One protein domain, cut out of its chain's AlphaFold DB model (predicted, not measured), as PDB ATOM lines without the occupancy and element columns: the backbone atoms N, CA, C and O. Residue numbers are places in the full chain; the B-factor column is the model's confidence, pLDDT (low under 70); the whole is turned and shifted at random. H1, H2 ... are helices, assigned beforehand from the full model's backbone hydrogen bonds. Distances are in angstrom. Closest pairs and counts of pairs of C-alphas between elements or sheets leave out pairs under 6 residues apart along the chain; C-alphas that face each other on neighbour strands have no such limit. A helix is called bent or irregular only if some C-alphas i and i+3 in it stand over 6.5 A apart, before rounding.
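AT A GLANCE: This is residues 26 to 178 of the 228 residues of an uncharacterized protein of Prevotella oris (UniProt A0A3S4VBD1). This is a long, loose chain of helices: the longest helix, H4, runs through the middle between a group at its last residues, where H1, H5 and H7 meet, and a second group, where H3 stands across H4 and H2 sits at the start of H3. H6 reaches outward beyond the first group, and residues 135 to 147 lead back from its far end to H7, while the short H8 lies near H4 and H7. The printed part has 153 residues with eight named helices, H1 to H8 in order, and no named strand; the class is all helix. It is loose, with a radius of gyration of the C-alphas of 19.6 A, and spans 69 by 38 by 25 A.

IN THESE COORDINATES: Find C-alpha 26 at (35.526, 42.796, 33.104), where H1, residues 26 to 33, begins. H2 holds residues 43 to 49. H3, residues 59 to 75, is 25.7 A long and is neither bent nor irregular, but only just: C-alphas 71 and 74 are 6.1 A apart. H4, residues 88 to 106, runs 26.1 A from C-alpha 88 at (1.100, 37.025, 23.205). H5 holds residues 115 to 119; H6, residues 121 to 134, is 20.0 A long; H7, residues 148 to 158, is 15.5 A long. H8, residues 171 to 174, ends at C-alpha 174, (14.815, 31.129, 38.709).

HOW THE PARTS SIT: Start at H1, which touches H5, closest at C-alphas Leu 27 and Val 115, 5.9 A. H2 only just touches residues 59 to 63 of H3, with 3 pairs of C-alphas within 8 A, closest Ile 46 and Ala 59 at 6.9 A, at a steep tilt of 59 degrees. H3 and H4 are close but not clearly touching, about perpendicular at 87 degrees, with C-alphas Thr 64 and Ile 94 closest, 7.2 A apart. At Asn 106 alone H4 touches H7, its C-alpha 5.2 A from that of Arg 153, at a steep tilt of 58 degrees. H5 touches H7, closest at C-alphas Gln 117 and Leu 157, 4.4 A. Residues 121 to 124 of H6 touch H7, about perpendicular at 76 degrees, closest at C-alphas Trp 124 and Leu 154, 7.2 A. H8 is close to H4 but not clearly touching, with C-alphas Asn 99 and Met 171 closest at 5.9 A. Every O i to N i+4 pair is within hydrogen-bond range in H2, H4, H5, H6 and H7, against 3 of 4 in H1 and 11 of 13 in H3; H8 is too short for one.

THE WHOLE: The C-alphas farthest apart, Asp 52 and Gln 136, are 69.7 A apart. The printed part has no cut; the links H3 to H4, H6 to H7 and H7 to H8 are long. Mean pLDDT of the printed part is 92.9, and residue 139 alone is under 70.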
ATOM      1  N   GLU A  26      35.734  43.930  34.010       92.06
ATOM      2  CA  GLU A  26      35.526  42.796  33.104       92.06
ATOM      3  C   GLU A  26      34.027  42.522  32.881       92.06
ATOM      4  O   GLU A  26      33.560  42.503  31.742       92.06
ATOM      5  N   LEU A  27      33.238  42.418  33.961       92.25
ATOM      6  CA  LEU A  27      31.789  42.210  33.874       92.25
ATOM      7  C   LEU A  27      31.088  43.400  33.200       92.25
ATOM      8  O   LEU A  27      30.199  43.205  32.378       92.25
ATOM      9  N   LYS A  28      31.518  44.632  33.502       94.25
ATOM     10  CA  LYS A  28      31.010  45.862  32.867       94.25
ATOM     11  C   LYS A  28      31.382  45.984  31.385       94.25
ATOM     12  O   LYS A  28      30.718  46.735  30.676       94.25
ATOM     13  N   ALA A  29      32.437  45.312  30.925       95.62
ATOM     14  CA  ALA A  29      32.783  45.226  29.508       95.62
ATOM     15  C   ALA A  29      31.912  44.174  28.805       95.62
ATOM     16  O   ALA A  29      31.269  44.495  27.811       95.62
ATOM     17  N   TRP A  30      31.799  42.973  29.382       95.12
ATOM     18  CA  TRP A  30      30.932  41.901  28.878       95.12
ATOM     19  C   TRP A  30      29.460  42.328  28.762       95.12
ATOM     20  O   TRP A  30      28.840  42.184  27.714       95.12
ATOM     21  N   GLN A  31      28.907  42.963  29.797       95.31
ATOM     22  CA  GLN A  31      27.515  43.433  29.795       95.31
ATOM     23  C   GLN A  31      27.235  44.546  28.761       95.31
ATOM     24  O   GLN A  31      26.076  44.866  28.525       95.31
ATOM     25  N   LYS A  32      28.267  45.124  28.123       96.56
ATOM     26  CA  LYS A  32      28.128  46.056  26.987       96.56
ATOM     27  C   LYS A  32      28.196  45.376  25.617       96.56
ATOM     28  O   LYS A  32      27.806  46.002  24.637       96.56
ATOM     29  N   THR A  33      28.701  44.145  25.528       95.94
ATOM     30  CA  THR A  33      28.717  43.358  24.281       95.94
ATOM     31  C   THR A  33      27.493  42.453  24.139       95.94
ATOM     32  O   THR A  33      27.192  42.016  23.033       95.94
ATOM     33  N   VAL A  34      26.764  42.190  25.229       96.12
ATOM     34  CA  VAL A  34      25.523  41.401  25.212       96.12
ATOM     35  C   VAL A  34      24.362  42.222  24.640       96.12
ATOM     36  O   VAL A  34      23.786  43.071  25.323       96.12
ATOM     37  N   ASN A  35      23.971  41.917  23.402       94.31
ATOM     38  CA  ASN A  35      22.713  42.383  22.822       94.31
ATOM     39  C   ASN A  35      22.012  41.275  22.011       94.31
ATOM     40  O   ASN A  35      22.153  41.251  20.789       94.31
ATOM     41  N   PRO A  36      21.286  40.351  22.671       94.12
ATOM     42  CA  PRO A  36      20.501  39.338  21.970       94.12
ATOM     43  C   PRO A  36      19.389  39.991  21.131       94.12
ATOM     44  O   PRO A  36      18.791  40.983  21.575       94.12
ATOM     45  N   PRO A  37      19.111  39.480  19.921       92.00
ATOM     46  CA  PRO A  37      18.105  40.040  19.028       92.00
ATOM     47  C   PRO A  37      16.680  39.667  19.461       92.00
ATOM     48  O   PRO A  37      16.445  38.597  20.015       92.00
ATOM     49  N   ARG A  38      15.714  40.528  19.127       92.00
ATOM     50  CA  ARG A  38      14.298  40.146  19.003       92.00
ATOM     51  C   ARG A  38      14.085  39.332  17.720       92.00
ATOM     52  O   ARG A  38      14.822  39.508  16.746       92.00
ATOM     53  N   ARG A  39      13.066  38.470  17.692       92.38
ATOM     54  CA  ARG A  39      12.634  37.727  16.492       92.38
ATOM     55  C   ARG A  39      11.486  38.409  15.756       92.38
ATOM     56  O   ARG A  39      11.360  38.218  14.548       92.38
ATOM     57  N   LEU A  40      10.666  39.191  16.455       94.94
ATOM     58  CA  LEU A  40       9.551  39.937  15.881       94.94
ATOM     59  C   LEU A  40       9.912  41.415  15.736       94.94
ATOM     60  O   LEU A  40      10.484  42.023  16.642       94.94
ATOM     61  N   GLY A  41       9.532  42.002  14.601       93.44
ATOM     62  CA  GLY A  41       9.612  43.444  14.381       93.44
ATOM     63  C   GLY A  41       8.635  44.233  15.262       93.44
ATOM     64  O   GLY A  41       7.935  43.678  16.111       93.44
ATOM     65  N   ASN A  42       8.601  45.552  15.087       94.88
ATOM     66  CA  ASN A  42       7.789  46.462  15.910       94.88
ATOM     67  C   ASN A  42       6.578  47.035  15.140       94.88
ATOM     68  O   ASN A  42       5.817  47.845  15.669       94.88
ATOM     69  N   GLU A  43       6.391  46.642  13.877       95.25
ATOM     70  CA  GLU A  43       5.489  47.291  12.921       95.25
ATOM     71  C   GLU A  43       4.023  47.185  13.348       95.25
ATOM     72  O   GLU A  43       3.293  48.176  13.269       95.25
ATOM     73  N   ARG A  44       3.588  46.012  13.837       96.25
ATOM     74  CA  ARG A  44       2.213  45.803  14.327       96.25
ATOM     75  C   ARG A  44       1.945  46.625  15.587       96.25
ATOM     76  O   ARG A  44       0.936  47.326  15.644       96.25
ATOM     77  N   PHE A  45       2.855  46.571  16.556       96.81
ATOM     78  CA  PHE A  45       2.767  47.318  17.808       96.81
ATOM     79  C   PHE A  45       2.680  48.835  17.582       96.81
ATOM     80  O   PHE A  45       1.740  49.476  18.053       96.81
ATOM     81  N   ILE A  46       3.576  49.412  16.774       97.25
ATOM     82  CA  ILE A  46       3.522  50.848  16.463       97.25
ATOM     83  C   ILE A  46       2.268  51.203  15.649       97.25
ATOM     84  O   ILE A  46       1.629  52.215  15.938       97.25
ATOM     85  N   SER A  47       1.856  50.366  14.689       96.06
ATOM     86  CA  SER A  47       0.636  50.604  13.894       96.06
ATOM     87  C   SER A  47      -0.662  50.512  14.703       96.06
ATOM     88  O   SER A  47      -1.667  51.095  14.302       96.06
ATOM     89  N   ALA A  48      -0.658  49.817  15.845       94.62
ATOM     90  CA  ALA A  48      -1.789  49.784  16.771       94.62
ATOM     91  C   ALA A  48      -1.893  51.054  17.639       94.62
ATOM     92  O   ALA A  48      -2.991  51.414  18.062       94.62
ATOM     93  N   LEU A  49      -0.770  51.738  17.897       94.69
ATOM     94  CA  LEU A  49      -0.696  52.892  18.802       94.69
ATOM     95  C   LEU A  49      -0.678  54.253  18.077       94.69
ATOM     96  O   LEU A  49      -1.191  55.239  18.610       94.69
ATOM     97  N   PHE A  50      -0.115  54.331  16.867       95.69
ATOM     98  CA  PHE A  50       0.136  55.594  16.164       95.69
ATOM     99  C   PHE A  50      -0.605  55.690  14.827       95.69
ATOM    100  O   PHE A  50      -0.501  54.823  13.968       95.69
ATOM    101  N   LYS A  51      -1.276  56.831  14.602       96.25
ATOM    102  CA  LYS A  51      -1.918  57.168  13.311       96.25
ATOM    103  C   LYS A  51      -0.928  57.337  12.154       96.25
ATOM    104  O   LYS A  51      -1.338  57.328  10.999       96.25
ATOM    105  N   ASP A  52       0.342  57.558  12.474       96.38
ATOM    106  CA  ASP A  52       1.439  57.690  11.523       96.38
ATOM    107  C   ASP A  52       2.681  56.987  12.100       96.38
ATOM    108  O   ASP A  52       3.483  57.619  12.794       96.38
ATOM    109  N   PRO A  53       2.824  55.668  11.864       94.75
ATOM    110  CA  PRO A  53       3.944  54.873  12.366       94.75
ATOM    111  C   PRO A  53       5.319  55.383  11.929       94.75
ATOM    112  O   PRO A  53       6.303  55.158  12.626       94.75
ATOM    113  N   THR A  54       5.398  56.102  10.802       94.19
ATOM    114  CA  THR A  54       6.669  56.559  10.211       94.19
ATOM    115  C   THR A  54       7.375  57.641  11.030       94.19
ATOM    116  O   THR A  54       8.528  57.963  10.757       94.19
ATOM    117  N   LYS A  55       6.696  58.196  12.044       95.56
ATOM    118  CA  LYS A  55       7.209  59.241  12.941       95.56
ATOM    119  C   LYS A  55       7.741  58.721  14.279       95.56
ATOM    120  O   LYS A  55       8.114  59.532  15.123       95.56
ATOM    121  N   VAL A  56       7.775  57.405  14.498       95.56
ATOM    122  CA  VAL A  56       8.415  56.816  15.685       95.56
ATOM    123  C   VAL A  56       9.876  56.505  15.364       95.56
ATOM    124  O   VAL A  56      10.165  55.571  14.625       95.56
ATOM    125  N   GLU A  57      10.791  57.302  15.921       93.81
ATOM    126  CA  GLU A  57      12.236  57.203  15.653       93.81
ATOM    127  C   GLU A  57      12.867  55.908  16.197       93.81
ATOM    128  O   GLU A  57      13.730  55.325  15.547       93.81
ATOM    129  N   ASP A  58      12.426  55.450  17.374       94.69
ATOM    130  CA  ASP A  58      12.965  54.275  18.070       94.69
ATOM    131  C   ASP A  58      11.822  53.356  18.538       94.69
ATOM    132  O   ASP A  58      11.330  53.418  19.670       94.69
ATOM    133  N   ALA A  59      11.343  52.538  17.599       94.38
ATOM    134  CA  ALA A  59      10.207  51.647  17.798       94.38
ATOM    135  C   ALA A  59      10.505  50.480  18.757       94.38
ATOM    136  O   ALA A  59       9.628  50.099  19.533       94.38
ATOM    137  N   GLU A  60      11.724  49.925  18.728       91.75
ATOM    138  CA  GLU A  60      12.116  48.809  19.603       91.75
ATOM    139  C   GLU A  60      12.215  49.272  21.057       91.75
ATOM    140  O   GLU A  60      11.674  48.615  21.954       91.75
ATOM    141  N   LYS A  61      12.828  50.438  21.297       92.38
ATOM    142  CA  LYS A  61      12.879  51.020  22.635       92.38
ATOM    143  C   LYS A  61      11.493  51.382  23.149       92.38
ATOM    144  O   LYS A  61      11.170  51.032  24.275       92.38
ATOM    145  N   LEU A  62      10.645  52.030  22.347       94.94
ATOM    146  CA  LEU A  62       9.292  52.374  22.798       94.94
ATOM    147  C   LEU A  62       8.484  51.126  23.202       94.94
ATOM    148  O   LEU A  62       7.767  51.152  24.201       94.94
ATOM    149  N   MET A  63       8.628  50.032  22.453       95.38
ATOM    150  CA  MET A  63       7.959  48.764  22.741       95.38
ATOM    151  C   MET A  63       8.502  48.074  23.998       95.38
ATOM    152  O   MET A  63       7.722  47.592  24.820       95.38
ATOM    153  N   THR A  64       9.823  48.058  24.186       91.94
ATOM    154  CA  THR A  64      10.466  47.420  25.349       91.94
ATOM    155  C   THR A  64      10.321  48.237  26.638       91.94
ATOM    156  O   THR A  64      10.067  47.653  27.690       91.94
ATOM    157  N   GLU A  65      10.370  49.570  26.575       93.69
ATOM    158  CA  GLU A  65      10.098  50.455  27.722       93.69
ATOM    159  C   GLU A  65       8.612  50.383  28.136       93.69
ATOM    160  O   GLU A  65       8.310  50.307  29.327       93.69
ATOM    161  N   LEU A  66       7.661  50.323  27.185       95.31
ATOM    162  CA  LEU A  66       6.244  50.127  27.533       95.31
ATOM    163  C   LEU A  66       5.989  48.731  28.124       95.31
ATOM    164  O   LEU A  66       5.163  48.599  29.025       95.31
ATOM    165  N   HIS A  67       6.715  47.704  27.667       95.38
ATOM    166  CA  HIS A  67       6.663  46.364  28.257       95.38
ATOM    167  C   HIS A  67       7.222  46.345  29.688       95.38
ATOM    168  O   HIS A  67       6.654  45.682  30.556       95.38
ATOM    169  N   ALA A  68       8.306  47.081  29.957       93.12
ATOM    170  CA  ALA A  68       8.836  47.242  31.311       93.12
ATOM    171  C   ALA A  68       7.786  47.883  32.234       93.12
ATOM    172  O   ALA A  68       7.452  47.304  33.263       93.12
ATOM    173  N   VAL A  69       7.152  48.984  31.807       93.69
ATOM    174  CA  VAL A  69       6.048  49.612  32.561       93.69
ATOM    175  C   VAL A  69       4.871  48.648  32.766       93.69
ATOM    176  O   VAL A  69       4.349  48.563  33.874       93.69
ATOM    177  N   ALA A  70       4.467  47.889  31.740       93.94
ATOM    178  CA  ALA A  70       3.411  46.878  31.862       93.94
ATOM    179  C   ALA A  70       3.768  45.761  32.863       93.94
ATOM    180  O   ALA A  70       2.885  45.252  33.549       93.94
ATOM    181  N   SER A  71       5.055  45.420  32.974       91.12
ATOM    182  CA  SER A  71       5.568  44.403  33.899       91.12
ATOM    183  C   SER A  71       5.648  44.911  35.338       91.12
ATOM    184  O   SER A  71       5.185  44.223  36.245       91.12
ATOM    185  N   ASP A  72       6.143  46.131  35.552       90.19
ATOM    186  CA  ASP A  72       6.208  46.771  36.876       90.19
ATOM    187  C   ASP A  72       4.805  47.103  37.429       90.19
ATOM    188  O   ASP A  72       4.604  47.231  38.638       90.19
ATOM    189  N   MET A  73       3.794  47.223  36.555       91.19
ATOM    190  CA  MET A  73       2.408  47.495  36.947       91.19
ATOM    191  C   MET A  73       1.774  46.402  37.823       91.19
ATOM    192  O   MET A  73       0.795  46.699  38.507       91.19
ATOM    193  N   GLN A  74       2.317  45.178  37.858       86.19
ATOM    194  CA  GLN A  74       1.813  44.113  38.738       86.19
ATOM    195  C   GLN A  74       2.116  44.364  40.228       86.19
ATOM    196  O   GLN A  74       1.365  43.917  41.095       86.19
ATOM    197  N   ASP A  75       3.182  45.113  40.531       85.69
ATOM    198  CA  ASP A  75       3.637  45.405  41.898       85.69
ATOM    199  C   ASP A  75       2.925  46.622  42.527       85.69
ATOM    200  O   ASP A  75       3.185  46.993  43.676       85.69
ATOM    201  N   VAL A  76       1.998  47.255  41.796       85.81
ATOM    202  CA  VAL A  76       1.254  48.446  42.231       85.81
ATOM    203  C   VAL A  76      -0.256  48.273  42.064       85.81
ATOM    204  O   VAL A  76      -0.745  47.715  41.091       85.81
ATOM    205  N   GLY A  77      -1.036  48.809  43.010       86.44
ATOM    206  CA  GLY A  77      -2.504  48.678  43.052       86.44
ATOM    207  C   GLY A  77      -3.277  49.508  42.013       86.44
ATOM    208  O   GLY A  77      -4.298  50.112  42.352       86.44
ATOM    209  N   LEU A  78      -2.786  49.594  40.776       88.44
ATOM    210  CA  LEU A  78      -3.411  50.338  39.684       88.44
ATOM    211  C   LEU A  78      -4.562  49.544  39.046       88.44
ATOM    212  O   LEU A  78      -4.564  48.320  39.002       88.44
ATOM    213  N   LYS A  79      -5.555  50.265  38.515       88.38
ATOM    214  CA  LYS A  79      -6.660  49.699  37.720       88.38
ATOM    215  C   LYS A  79      -6.469  50.013  36.239       88.38
ATOM    216  O   LYS A  79      -7.334  50.605  35.600       88.38
ATOM    217  N   LEU A  80      -5.287  49.674  35.743       89.56
ATOM    218  CA  LEU A  80      -4.859  49.819  34.359       89.56
ATOM    219  C   LEU A  80      -4.207  48.505  33.933       89.56
ATOM    220  O   LEU A  80      -3.614  47.819  34.759       89.56
ATOM    221  N   ASP A  81      -4.295  48.195  32.649       89.94
ATOM    222  CA  ASP A  81      -3.599  47.078  32.018       89.94
ATOM    223  C   ASP A  81      -2.936  47.608  30.746       89.94
ATOM    224  O   ASP A  81      -3.609  48.230  29.921       89.94
ATOM    225  N   PHE A  82      -1.623  47.422  30.612       93.38
ATOM    226  CA  PHE A  82      -0.857  47.806  29.422       93.38
ATOM    227  C   PHE A  82      -0.484  46.591  28.552       93.38
ATOM    228  O   PHE A  82      -0.066  46.783  27.409       93.38
ATOM    229  N   TYR A  83      -0.707  45.355  29.016       94.56
ATOM    230  CA  TYR A  83      -0.540  44.156  28.189       94.56
ATOM    231  C   TYR A  83      -1.535  44.128  27.021       94.56
ATOM    232  O   TYR A  83      -1.189  43.629  25.953       94.56
ATOM    233  N   GLN A  84      -2.700  44.781  27.154       93.50
ATOM    234  CA  GLN A  84      -3.678  44.973  26.067       93.50
ATOM    235  C   GLN A  84      -3.108  45.600  24.775       93.50
ATOM    236  O   GLN A  84      -3.751  45.534  23.729       93.50
ATOM    237  N   PHE A  85      -1.938  46.250  24.830       94.31
ATOM    238  CA  PHE A  85      -1.295  46.852  23.657       94.31
ATOM    239  C   PHE A  85      -0.461  45.858  22.832       94.31
ATOM    240  O   PHE A  85      -0.123  46.166  21.686       94.31
ATOM    241  N   PHE A  86      -0.154  44.679  23.375       97.06
ATOM    242  CA  PHE A  86       0.734  43.664  22.799       97.06
ATOM    243  C   PHE A  86      -0.049  42.428  22.323       97.06
ATOM    244  O   PHE A  86      -1.189  42.206  22.730       97.06
ATOM    245  N   THR A  87       0.558  41.594  21.476       97.31
ATOM    246  CA  THR A  87       0.106  40.202  21.270       97.31
ATOM    247  C   THR A  87       0.877  39.242  22.181       97.31
ATOM    248  O   THR A  87       1.983  39.557  22.615       97.31
ATOM    249  N   GLU A  88       0.349  38.040  22.443       96.94
ATOM    250  CA  GLU A  88       1.100  37.025  23.205       96.94
ATOM    251  C   GLU A  88       2.435  36.656  22.534       96.94
ATOM    252  O   GLU A  88       3.418  36.418  23.228       96.94
ATOM    253  N   GLU A  89       2.502  36.673  21.198       97.44
ATOM    254  CA  GLU A  89       3.740  36.438  20.442       97.44
ATOM    255  C   GLU A  89       4.789  37.534  20.701       97.44
ATOM    256  O   GLU A  89       5.964  37.234  20.897       97.44
ATOM    257  N   GLU A  90       4.369  38.802  20.766       97.38
ATOM    258  CA  GLU A  90       5.240  39.941  21.085       97.38
ATOM    259  C   GLU A  90       5.714  39.927  22.544       97.38
ATOM    260  O   GLU A  90       6.891  40.174  22.808       97.38
ATOM    261  N   LEU A  91       4.825  39.599  23.488       96.31
ATOM    262  CA  LEU A  91       5.195  39.412  24.895       96.31
ATOM    263  C   LEU A  91       6.186  38.253  25.049       96.31
ATOM    264  O   LEU A  91       7.165  38.365  25.786       96.31
ATOM    265  N   ARG A  92       5.968  37.154  24.314       95.75
ATOM    266  CA  ARG A  92       6.850  35.986  24.314       95.75
ATOM    267  C   ARG A  92       8.233  36.320  23.754       95.75
ATOM    268  O   ARG A  92       9.220  35.951  24.382       95.75
ATOM    269  N   ASP A  93       8.311  37.060  22.649       96.62
ATOM    270  CA  ASP A  93       9.576  37.493  22.038       96.62
ATOM    271  C   ASP A  93      10.397  38.410  22.968       96.62
ATOM    272  O   ASP A  93      11.602  38.214  23.133       96.62
ATOM    273  N   ILE A  94       9.745  39.358  23.655       95.62
ATOM    274  CA  ILE A  94      10.406  40.223  24.651       95.62
ATOM    275  C   ILE A  94      10.861  39.412  25.878       95.62
ATOM    276  O   ILE A  94      11.992  39.579  26.340       95.62
ATOM    277  N   TYR A  95      10.021  38.506  26.391       95.12
ATOM    278  CA  TYR A  95      10.368  37.604  27.498       95.12
ATOM    279  C   TYR A  95      11.577  36.713  27.152       95.12
ATOM    280  O   TYR A  95      12.494  36.567  27.964       95.12
ATOM    281  N   GLU A  96      11.636  36.170  25.934       96.06
ATOM    282  CA  GLU A  96      12.745  35.324  25.478       96.06
ATOM    283  C   GLU A  96      14.040  36.129  25.286       96.06
ATOM    284  O   GLU A  96      15.085  35.699  25.786       96.06
ATOM    285  N   GLN A  97      13.976  37.326  24.685       95.94
ATOM    286  CA  GLN A  97      15.124  38.243  24.598       95.94
ATOM    287  C   GLN A  97      15.640  38.637  25.994       95.94
ATOM    288  O   GLN A  97      16.853  38.696  26.220       95.94
ATOM    289  N   ASN A  98      14.740  38.906  26.946       95.31
ATOM    290  CA  ASN A  98      15.108  39.268  28.315       95.31
ATOM    291  C   ASN A  98      15.773  38.103  29.061       95.31
ATOM    292  O   ASN A  98      16.816  38.297  29.688       95.31
ATOM    293  N   ASN A  99      15.223  36.890  28.956       96.88
ATOM    294  CA  ASN A  99      15.825  35.701  29.555       96.88
ATOM    295  C   ASN A  99      17.224  35.434  28.978       96.88
ATOM    296  O   ASN A  99      18.162  35.214  29.744       96.88
ATOM    297  N   GLU A 100      17.402  35.525  27.654       97.38
ATOM    298  CA  GLU A 100      18.711  35.354  27.005       97.38
ATOM    299  C   GLU A 100      19.704  36.429  27.475       97.38
ATOM    300  O   GLU A 100      20.831  36.118  27.874       97.38
ATOM    301  N   ARG A 101      19.266  37.694  27.538       97.12
ATOM    302  CA  ARG A 101      20.069  38.817  28.049       97.12
ATOM    303  C   ARG A 101      20.489  38.584  29.499       97.12
ATOM    304  O   ARG A 101      21.642  38.837  29.846       97.12
ATOM    305  N   MET A 102      19.589  38.079  30.340       97.19
ATOM    306  CA  MET A 102      19.868  37.764  31.741       97.19
ATOM    307  C   MET A 102      20.815  36.569  31.892       97.19
ATOM    308  O   MET A 102      21.747  36.641  32.699       97.19
ATOM    309  N   TRP A 103      20.634  35.509  31.104       97.75
ATOM    310  CA  TRP A 103      21.489  34.320  31.076       97.75
ATOM    311  C   TRP A 103      22.920  34.641  30.627       97.75
ATOM    312  O   TRP A 103      23.874  34.288  31.325       97.75
ATOM    313  N   LEU A 104      23.084  35.435  29.567       97.19
ATOM    314  CA  LEU A 104      24.387  35.940  29.125       97.19
ATOM    315  C   LEU A 104      25.031  36.871  30.172       97.19
ATOM    316  O   LEU A 104      26.198  36.692  30.529       97.19
ATOM    317  N   CYS A 105      24.291  37.847  30.710       96.44
ATOM    318  CA  CYS A 105      24.830  38.859  31.634       96.44
ATOM    319  C   CYS A 105      25.070  38.376  33.074       96.44
ATOM    320  O   CYS A 105      25.776  39.068  33.820       96.44
ATOM    321  N   ASN A 106      24.453  37.265  33.499       96.19
ATOM    322  CA  ASN A 106      24.415  36.835  34.906       96.19
ATOM    323  C   ASN A 106      24.447  35.308  35.131       96.19
ATOM    324  O   ASN A 106      24.908  34.883  36.190       96.19
ATOM    325  N   GLY A 107      23.962  34.510  34.177       95.25
ATOM    326  CA  GLY A 107      23.786  33.058  34.288       95.25
ATOM    327  C   GLY A 107      25.027  32.229  33.950       95.25
ATOM    328  O   GLY A 107      26.165  32.702  34.059       95.25
ATOM    329  N   GLN A 108      24.808  30.966  33.562       94.88
ATOM    330  CA  GLN A 108      25.884  29.999  33.289       94.88
ATOM    331  C   GLN A 108      26.366  29.955  31.826       94.88
ATOM    332  O   GLN A 108      27.277  29.184  31.541       94.88
ATOM    333  N   ALA A 109      25.827  30.807  30.943       95.50
ATOM    334  CA  ALA A 109      26.176  30.885  29.520       95.50
ATOM    335  C   ALA A 109      27.700  30.783  29.244       95.50
ATOM    336  O   ALA A 109      28.450  31.653  29.703       95.50
ATOM    337  N   PRO A 110      28.182  29.783  28.477       94.12
ATOM    338  CA  PRO A 110      29.614  29.557  28.244       94.12
ATOM    339  C   PRO A 110      30.360  30.771  27.676       94.12
ATOM    340  O   PRO A 110      31.507  31.029  28.056       94.12
ATOM    341  N   ASP A 111      29.682  31.554  26.834       94.06
ATOM    342  CA  ASP A 111      30.212  32.751  26.171       94.06
ATOM    343  C   ASP A 111      30.615  33.866  27.147       94.06
ATOM    344  O   ASP A 111      31.418  34.729  26.802       94.06
ATOM    345  N   ASN A 112      30.124  33.838  28.393       92.19
ATOM    346  CA  ASN A 112      30.539  34.792  29.421       92.19
ATOM    347  C   ASN A 112      31.915  34.462  30.045       92.19
ATOM    348  O   ASN A 112      32.407  35.201  30.902       92.19
ATOM    349  N   TYR A 113      32.553  33.357  29.638       92.19
ATOM    350  CA  TYR A 113      33.893  32.925  30.065       92.19
ATOM    351  C   TYR A 113      34.111  32.930  31.591       92.19
ATOM    352  O   TYR A 113      35.221  33.159  32.094       92.19
ATOM    353  N   GLY A 114      33.051  32.692  32.367       92.38
ATOM    354  CA  GLY A 114      33.105  32.641  33.824       92.38
ATOM    355  C   GLY A 114      33.010  34.004  34.535       92.38
ATOM    356  O   GLY A 114      33.240  34.059  35.749       92.38
ATOM    357  N   VAL A 115      32.788  35.118  33.820       93.50
ATOM    358  CA  VAL A 115      32.861  36.482  34.391       93.50
ATOM    359  C   VAL A 115      31.721  36.775  35.367       93.50
ATOM    360  O   VAL A 115      31.916  37.452  36.382       93.50
ATOM    361  N   THR A 116      30.536  36.229  35.099       92.00
ATOM    362  CA  THR A 116      29.335  36.445  35.910       92.00
ATOM    363  C   THR A 116      29.510  35.776  37.273       92.00
ATOM    364  O   THR A 116      29.373  36.423  38.312       92.00
ATOM    365  N   GLN A 117      29.972  34.526  37.275       93.00
ATOM    366  CA  GLN A 117      30.264  33.710  38.450       93.00
ATOM    367  C   GLN A 117      31.443  34.282  39.251       93.00
ATOM    368  O   GLN A 117      31.383  34.309  40.482       93.00
ATOM    369  N   ARG A 118      32.494  34.799  38.582       92.00
ATOM    370  CA  ARG A 118      33.625  35.490  39.245       92.00
ATOM    371  C   ARG A 118      33.148  36.629  40.153       92.00
ATOM    372  O   ARG A 118      33.684  36.786  41.247       92.00
ATOM    373  N   SER A 119      32.126  37.383  39.744       90.88
ATOM    374  CA  SER A 119      31.620  38.521  40.528       90.88
ATOM    375  C   SER A 119      30.968  38.142  41.867       90.88
ATOM    376  O   SER A 119      30.974  38.951  42.791       90.88
ATOM    377  N   ALA A 120      30.460  36.912  42.011       92.31
ATOM    378  CA  ALA A 120      29.803  36.446  43.235       92.31
ATOM    379  C   ALA A 120      30.766  35.813  44.264       92.31
ATOM    380  O   ALA A 120      30.342  35.436  45.358       92.31
ATOM    381  N   VAL A 121      32.065  35.692  43.953       91.56
ATOM    382  CA  VAL A 121      33.050  34.991  44.804       91.56
ATOM    383  C   VAL A 121      33.234  35.663  46.169       91.56
ATOM    384  O   VAL A 121      33.324  34.976  47.184       91.56
ATOM    385  N   SER A 122      33.230  36.995  46.228       89.94
ATOM    386  CA  SER A 122      33.291  37.760  47.483       89.94
ATOM    387  C   SER A 122      32.063  37.530  48.374       89.94
ATOM    388  O   SER A 122      32.197  37.392  49.592       89.94
ATOM    389  N   LEU A 123      30.883  37.395  47.764       91.56
ATOM    390  CA  LEU A 123      29.635  37.031  48.436       91.56
ATOM    391  C   LEU A 123      29.683  35.592  48.963       91.56
ATOM    392  O   LEU A 123      29.413  35.363  50.145       91.56
ATOM    393  N   TRP A 124      30.127  34.637  48.147       93.50
ATOM    394  CA  TRP A 124      30.318  33.256  48.592       93.50
ATOM    395  C   TRP A 124      31.310  33.147  49.763       93.50
ATOM    396  O   TRP A 124      31.007  32.505  50.770       93.50
ATOM    397  N   HIS A 125      32.450  33.841  49.700       91.88
ATOM    398  CA  HIS A 125      33.410  33.897  50.808       91.88
ATOM    399  C   HIS A 125      32.807  34.505  52.087       91.88
ATOM    400  O   HIS A 125      33.103  34.021  53.181       91.88
ATOM    401  N   ASN A 126      31.927  35.508  51.983       90.62
ATOM    402  CA  ASN A 126      31.209  36.041  53.144       90.62
ATOM    403  C   ASN A 126      30.244  35.009  53.757       90.62
ATOM    404  O   ASN A 126      30.236  34.844  54.978       90.62
ATOM    405  N   ILE A 127      29.475  34.286  52.932       92.19
ATOM    406  CA  ILE A 127      28.586  33.208  53.399       92.19
ATOM    407  C   ILE A 127      29.393  32.147  54.153       92.19
ATOM    408  O   ILE A 127      29.084  31.863  55.309       92.19
ATOM    409  N   VAL A 128      30.471  31.631  53.552       91.81
ATOM    410  CA  VAL A 128      31.354  30.634  54.185       91.81
ATOM    411  C   VAL A 128      31.957  31.166  55.494       91.81
ATOM    412  O   VAL A 128      32.052  30.427  56.473       91.81
ATOM    413  N   ALA A 129      32.312  32.453  55.564       90.06
ATOM    414  CA  ALA A 129      32.849  33.064  56.779       90.06
ATOM    415  C   ALA A 129      31.815  33.200  57.917       90.06
ATOM    416  O   ALA A 129      32.184  33.007  59.076       90.06
ATOM    417  N   GLU A 130      30.545  33.513  57.624       89.81
ATOM    418  CA  GLU A 130      29.478  33.510  58.643       89.81
ATOM    419  C   GLU A 130      29.094  32.079  59.062       89.81
ATOM    420  O   GLU A 130      28.918  31.821  60.251       89.81
ATOM    421  N   VAL A 131      29.064  31.118  58.129       90.31
ATOM    422  CA  VAL A 131      28.850  29.690  58.443       90.31
ATOM    423  C   VAL A 131      29.941  29.177  59.385       90.31
ATOM    424  O   VAL A 131      29.632  28.631  60.442       90.31
ATOM    425  N   ASN A 132      31.216  29.440  59.084       88.81
ATOM    426  CA  ASN A 132      32.334  29.052  59.949       88.81
ATOM    427  C   ASN A 132      32.267  29.688  61.352       88.81
ATOM    428  O   ASN A 132      32.767  29.091  62.303       88.81
ATOM    429  N   ARG A 133      31.630  30.860  61.510       88.12
ATOM    430  CA  ARG A 133      31.331  31.449  62.830       88.12
ATOM    431  C   ARG A 133      30.171  30.739  63.532       88.12
ATOM    432  O   ARG A 133      30.272  30.463  64.725       88.12
ATOM    433  N   ALA A 134      29.101  30.399  62.813       87.44
ATOM    434  CA  ALA A 134      27.962  29.669  63.373       87.44
ATOM    435  C   ALA A 134      28.371  28.284  63.914       87.44
ATOM    436  O   ALA A 134      28.000  27.930  65.034       87.44
ATOM    437  N   LEU A 135      29.219  27.545  63.183       86.81
ATOM    438  CA  LEU A 135      29.729  26.223  63.593       86.81
ATOM    439  C   LEU A 135      30.588  26.249  64.878       86.81
ATOM    440  O   LEU A 135      30.772  25.213  65.516       86.81
ATOM    441  N   GLN A 136      31.103  27.414  65.284       86.69
ATOM    442  CA  GLN A 136      31.860  27.586  66.533       86.69
ATOM    443  C   GLN A 136      30.968  27.854  67.757       86.69
ATOM    444  O   GLN A 136      31.435  27.724  68.886       86.69
ATOM    445  N   GLY A 137      29.713  28.274  67.559       78.25
ATOM    446  CA  GLY A 137      28.954  28.999  68.579       78.25
ATOM    447  C   GLY A 137      27.570  28.433  68.892       78.25
ATOM    448  O   GLY A 137      27.385  27.242  69.158       78.25
ATOM    449  N   LYS A 138      26.590  29.339  68.931       72.62
ATOM    450  CA  LYS A 138      25.158  29.022  69.006       72.62
ATOM    451  C   LYS A 138      24.563  29.055  67.592       72.62
ATOM    452  O   LYS A 138      25.094  29.793  66.763       72.62
ATOM    453  N   PRO A 139      23.452  28.344  67.328       67.31
ATOM    454  CA  PRO A 139      22.701  28.508  66.089       67.31
ATOM    455  C   PRO A 139      22.352  29.981  65.835       67.31
ATOM    456  O   PRO A 139      21.880  30.679  66.736       67.31
ATOM    457  N   THR A 140      22.587  30.448  64.611       81.38
ATOM    458  CA  THR A 140      22.258  31.800  64.145       81.38
ATOM    459  C   THR A 140      21.576  31.734  62.782       81.38
ATOM    460  O   THR A 140      21.782  30.799  62.012       81.38
ATOM    461  N   ALA A 141      20.787  32.759  62.466       90.06
ATOM    462  CA  ALA A 141      20.340  33.042  61.107       90.06
ATOM    463  C   ALA A 141      21.070  34.295  60.606       90.06
ATOM    464  O   ALA A 141      21.254  35.243  61.367       90.06
ATOM    465  N   THR A 142      21.483  34.316  59.336       90.69
ATOM    466  CA  THR A 142      22.046  35.516  58.689       90.69
ATOM    467  C   THR A 142      21.212  35.862  57.463       90.69
ATOM    468  O   THR A 142      21.476  35.377  56.361       90.69
ATOM    469  N   LEU A 143      20.189  36.689  57.679       92.06
ATOM    470  CA  LEU A 143      19.339  37.226  56.619       92.06
ATOM    471  C   LEU A 143      20.106  38.279  55.811       92.06
ATOM    472  O   LEU A 143      20.931  39.015  56.355       92.06
ATOM    473  N   ARG A 144      19.844  38.329  54.505       90.62
ATOM    474  CA  ARG A 144      20.466  39.255  53.555       90.62
ATOM    475  C   ARG A 144      19.419  39.661  52.529       90.62
ATOM    476  O   ARG A 144      18.680  38.807  52.053       90.62
ATOM    477  N   PHE A 145      19.401  40.941  52.186       89.88
ATOM    478  CA  PHE A 145      18.538  41.513  51.159       89.88
ATOM    479  C   PHE A 145      19.421  42.189  50.109       89.88
ATOM    480  O   PHE A 145      20.521  42.646  50.424       89.88
ATOM    481  N   GLY A 146      18.966  42.194  48.863       89.62
ATOM    482  CA  GLY A 146      19.726  42.651  47.708       89.62
ATOM    483  C   GLY A 146      18.972  42.324  46.423       89.62
ATOM    484  O   GLY A 146      17.815  41.917  46.471       89.62
ATOM    485  N   HIS A 147      19.637  42.507  45.287       91.12
ATOM    486  CA  HIS A 147      18.998  42.425  43.977       91.12
ATOM    487  C   HIS A 147      19.025  41.020  43.347       91.12
ATOM    488  O   HIS A 147      19.813  40.144  43.720       91.12
ATOM    489  N   ASP A 148      18.190  40.882  42.324       93.06
ATOM    490  CA  ASP A 148      18.081  39.787  41.361       93.06
ATOM    491  C   ASP A 148      19.440  39.312  40.800       93.06
ATOM    492  O   ASP A 148      19.799  38.138  40.900       93.06
ATOM    493  N   THR A 149      20.250  40.221  40.250       94.44
ATOM    494  CA  THR A 149      21.450  39.838  39.504       94.44
ATOM    495  C   THR A 149      22.616  39.370  40.385       94.44
ATOM    496  O   THR A 149      23.296  38.428  39.977       94.44
ATOM    497  N   PRO A 150      22.873  39.914  41.598       93.44
ATOM    498  CA  PRO A 150      23.758  39.272  42.576       93.44
ATOM    499  C   PRO A 150      23.313  37.859  42.983       93.44
ATOM    500  O   PRO A 150      24.163  36.974  43.097       93.44
ATOM    501  N   LEU A 151      22.005  37.630  43.175       95.56
ATOM    502  CA  LEU A 151      21.465  36.308  43.514       95.56
ATOM    503  C   LEU A 151      21.692  35.313  42.369       95.56
ATOM    504  O   LEU A 151      22.243  34.235  42.594       95.56
ATOM    505  N   TYR A 152      21.356  35.696  41.137       96.75
ATOM    506  CA  TYR A 152      21.548  34.850  39.961       96.75
ATOM    507  C   TYR A 152      23.028  34.509  39.732       96.75
ATOM    508  O   TYR A 152      23.371  33.345  39.543       96.75
ATOM    509  N   ARG A 153      23.938  35.482  39.871       95.62
ATOM    510  CA  ARG A 153      25.388  35.232  39.757       95.62
ATOM    511  C   ARG A 153      25.925  34.321  40.866       95.62
ATOM    512  O   ARG A 153      26.859  33.557  40.617       95.62
ATOM    513  N   LEU A 154      25.337  34.344  42.068       95.56
ATOM    514  CA  LEU A 154      25.646  33.374  43.126       95.56
ATOM    515  C   LEU A 154      25.134  31.968  42.774       95.56
ATOM    516  O   LEU A 154      25.878  31.005  42.954       95.56
ATOM    517  N   LEU A 155      23.921  31.833  42.231       96.00
ATOM    518  CA  LEU A 155      23.411  30.546  41.741       96.00
ATOM    519  C   LEU A 155      24.298  30.002  40.610       96.00
ATOM    520  O   LEU A 155      24.740  28.859  40.683       96.00
ATOM    521  N   ALA A 156      24.665  30.836  39.635       95.00
ATOM    522  CA  ALA A 156      25.566  30.475  38.543       95.00
ATOM    523  C   ALA A 156      26.979  30.082  39.029       95.00
ATOM    524  O   ALA A 156      27.618  29.207  38.438       95.00
ATOM    525  N   LEU A 157      27.470  30.690  40.120       94.94
ATOM    526  CA  LEU A 157      28.717  30.306  40.790       94.94
ATOM    527  C   LEU A 157      28.601  28.953  41.511       94.94
ATOM    528  O   LEU A 157      29.528  28.143  41.422       94.94
ATOM    529  N   LEU A 158      27.495  28.698  42.209       94.06
ATOM    530  CA  LEU A 158      27.259  27.429  42.905       94.06
ATOM    531  C   LEU A 158      27.044  26.271  41.920       94.06
ATOM    532  O   LEU A 158      27.611  25.199  42.122       94.06
ATOM    533  N   GLY A 159      26.292  26.508  40.846       92.75
ATOM    534  CA  GLY A 159      25.913  25.513  39.846       92.75
ATOM    535  C   GLY A 159      24.918  24.484  40.385       92.75
ATOM    536  O   GLY A 159      25.295  23.327  40.563       92.75
ATOM    537  N   PRO A 160      23.665  24.866  40.686       92.69
ATOM    538  CA  PRO A 160      22.618  23.903  40.995       92.69
ATOM    539  C   PRO A 160      22.242  23.059  39.766       92.69
ATOM    540  O   PRO A 160      22.648  23.328  38.632       92.69
ATOM    541  N   ASP A 161      21.480  22.000  39.991       89.56
ATOM    542  CA  ASP A 161      20.988  21.081  38.972       89.56
ATOM    543  C   ASP A 161      20.001  21.743  38.006       89.56
ATOM    544  O   ASP A 161      20.091  21.492  36.806       89.56
ATOM    545  N   ASN A 162      19.172  22.657  38.512       88.44
ATOM    546  CA  ASN A 162      18.127  23.377  37.781       88.44
ATOM    547  C   ASN A 162      18.566  24.651  37.018       88.44
ATOM    548  O   ASN A 162      17.692  25.358  36.526       88.44
ATOM    549  N   LEU A 163      19.867  24.951  36.929       92.31
ATOM    550  CA  LEU A 163      20.421  25.969  36.015       92.31
ATOM    551  C   LEU A 163      21.151  25.301  34.841       92.31
ATOM    552  O   LEU A 163      21.716  24.210  35.001       92.31
ATOM    553  N   SER A 164      21.161  25.971  33.691       88.44
ATOM    554  CA  SER A 164      21.674  25.447  32.424       88.44
ATOM    555  C   SER A 164      22.839  26.262  31.853       88.44
ATOM    556  O   SER A 164      22.811  27.491  31.814       88.44
ATOM    557  N   ASP A 165      23.866  25.567  31.366       89.88
ATOM    558  CA  ASP A 165      24.944  26.088  30.518       89.88
ATOM    559  C   ASP A 165      24.765  25.720  29.027       89.88
ATOM    560  O   ASP A 165      25.545  26.162  28.186       89.88
ATOM    561  N   GLU A 166      23.706  24.981  28.676       89.75
ATOM    562  CA  GLU A 166      23.373  24.593  27.293       89.75
ATOM    563  C   GLU A 166      22.188  25.383  26.703       89.75
ATOM    564  O   GLU A 166      22.006  25.410  25.487       89.75
ATOM    565  N   GLN A 167      21.353  25.994  27.552       93.00
ATOM    566  CA  GLN A 167      20.104  26.667  27.176       93.00
ATOM    567  C   GLN A 167      19.827  27.861  28.098       93.00
ATOM    568  O   GLN A 167      20.239  27.863  29.254       93.00
ATOM    569  N   THR A 168      19.074  28.840  27.602       94.81
ATOM    570  CA  THR A 168      18.605  30.000  28.371       94.81
ATOM    571  C   THR A 168      17.718  29.591  29.556       94.81
ATOM    572  O   THR A 168      16.674  28.972  29.363       94.81
ATOM    573  N   ASP A 169      18.098  29.994  30.772       95.75
ATOM    574  CA  ASP A 169      17.296  29.807  31.991       95.75
ATOM    575  C   ASP A 169      16.007  30.672  31.989       95.75
ATOM    576  O   ASP A 169      16.013  31.829  31.562       95.75
ATOM    577  N   GLU A 170      14.902  30.145  32.528       95.19
ATOM    578  CA  GLU A 170      13.601  30.838  32.625       95.19
ATOM    579  C   GLU A 170      13.530  31.751  33.870       95.19
ATOM    580  O   GLU A 170      13.489  31.272  35.008       95.19
ATOM    581  N   MET A 171      13.534  33.079  33.686       94.75
ATOM    582  CA  MET A 171      13.713  34.023  34.805       94.75
ATOM    583  C   MET A 171      12.544  34.063  35.794       94.75
ATOM    584  O   MET A 171      12.785  34.220  36.987       94.75
ATOM    585  N   ASP A 172      11.312  33.829  35.347       92.94
ATOM    586  CA  ASP A 172      10.117  33.691  36.195       92.94
ATOM    587  C   ASP A 172      10.203  32.504  37.173       92.94
ATOM    588  O   ASP A 172       9.610  32.539  38.250       92.94
ATOM    589  N   LYS A 173      10.985  31.470  36.838       93.88
ATOM    590  CA  LYS A 173      11.209  30.291  37.693       93.88
ATOM    591  C   LYS A 173      12.448  30.442  38.569       93.88
ATOM    592  O   LYS A 173      12.441  30.031  39.732       93.88
ATOM    593  N   VAL A 174      13.520  31.019  38.020       95.12
ATOM    594  CA  VAL A 174      14.815  31.129  38.709       95.12
ATOM    595  C   VAL A 174      14.879  32.367  39.609       95.12
ATOM    596  O   VAL A 174      15.220  32.231  40.785       95.12
ATOM    597  N   ILE A 175      14.522  33.550  39.097       96.25
ATOM    598  CA  ILE A 175      14.589  34.844  39.802       96.25
ATOM    599  C   ILE A 175      13.252  35.629  39.699       96.25
ATOM    600  O   ILE A 175      13.234  36.747  39.184       96.25
ATOM    601  N   PRO A 176      12.116  35.085  40.184       94.75
ATOM    602  CA  PRO A 176      10.882  35.857  40.347       94.75
ATOM    603  C   PRO A 176      11.037  37.008  41.358       94.75
ATOM    604  O   PRO A 176      12.023  37.107  42.096       94.75
ATOM    605  N   MET A 177      10.011  37.854  41.467       91.69
ATOM    606  CA  MET A 177       9.930  38.828  42.559       91.69
ATOM    607  C   MET A 177       9.998  38.125  43.926       91.69
ATOM    608  O   MET A 177       9.405  37.069  44.138       91.69
ATOM    609  N   ALA A 178      10.783  38.697  44.846       93.31
ATOM    610  CA  ALA A 178      11.169  38.093  46.130       93.31
ATOM    611  C   ALA A 178      11.901  36.722  46.048       93.31
ATOM    612  O   ALA A 178      11.916  35.962  47.027       93.31
TER     613      ALA A 178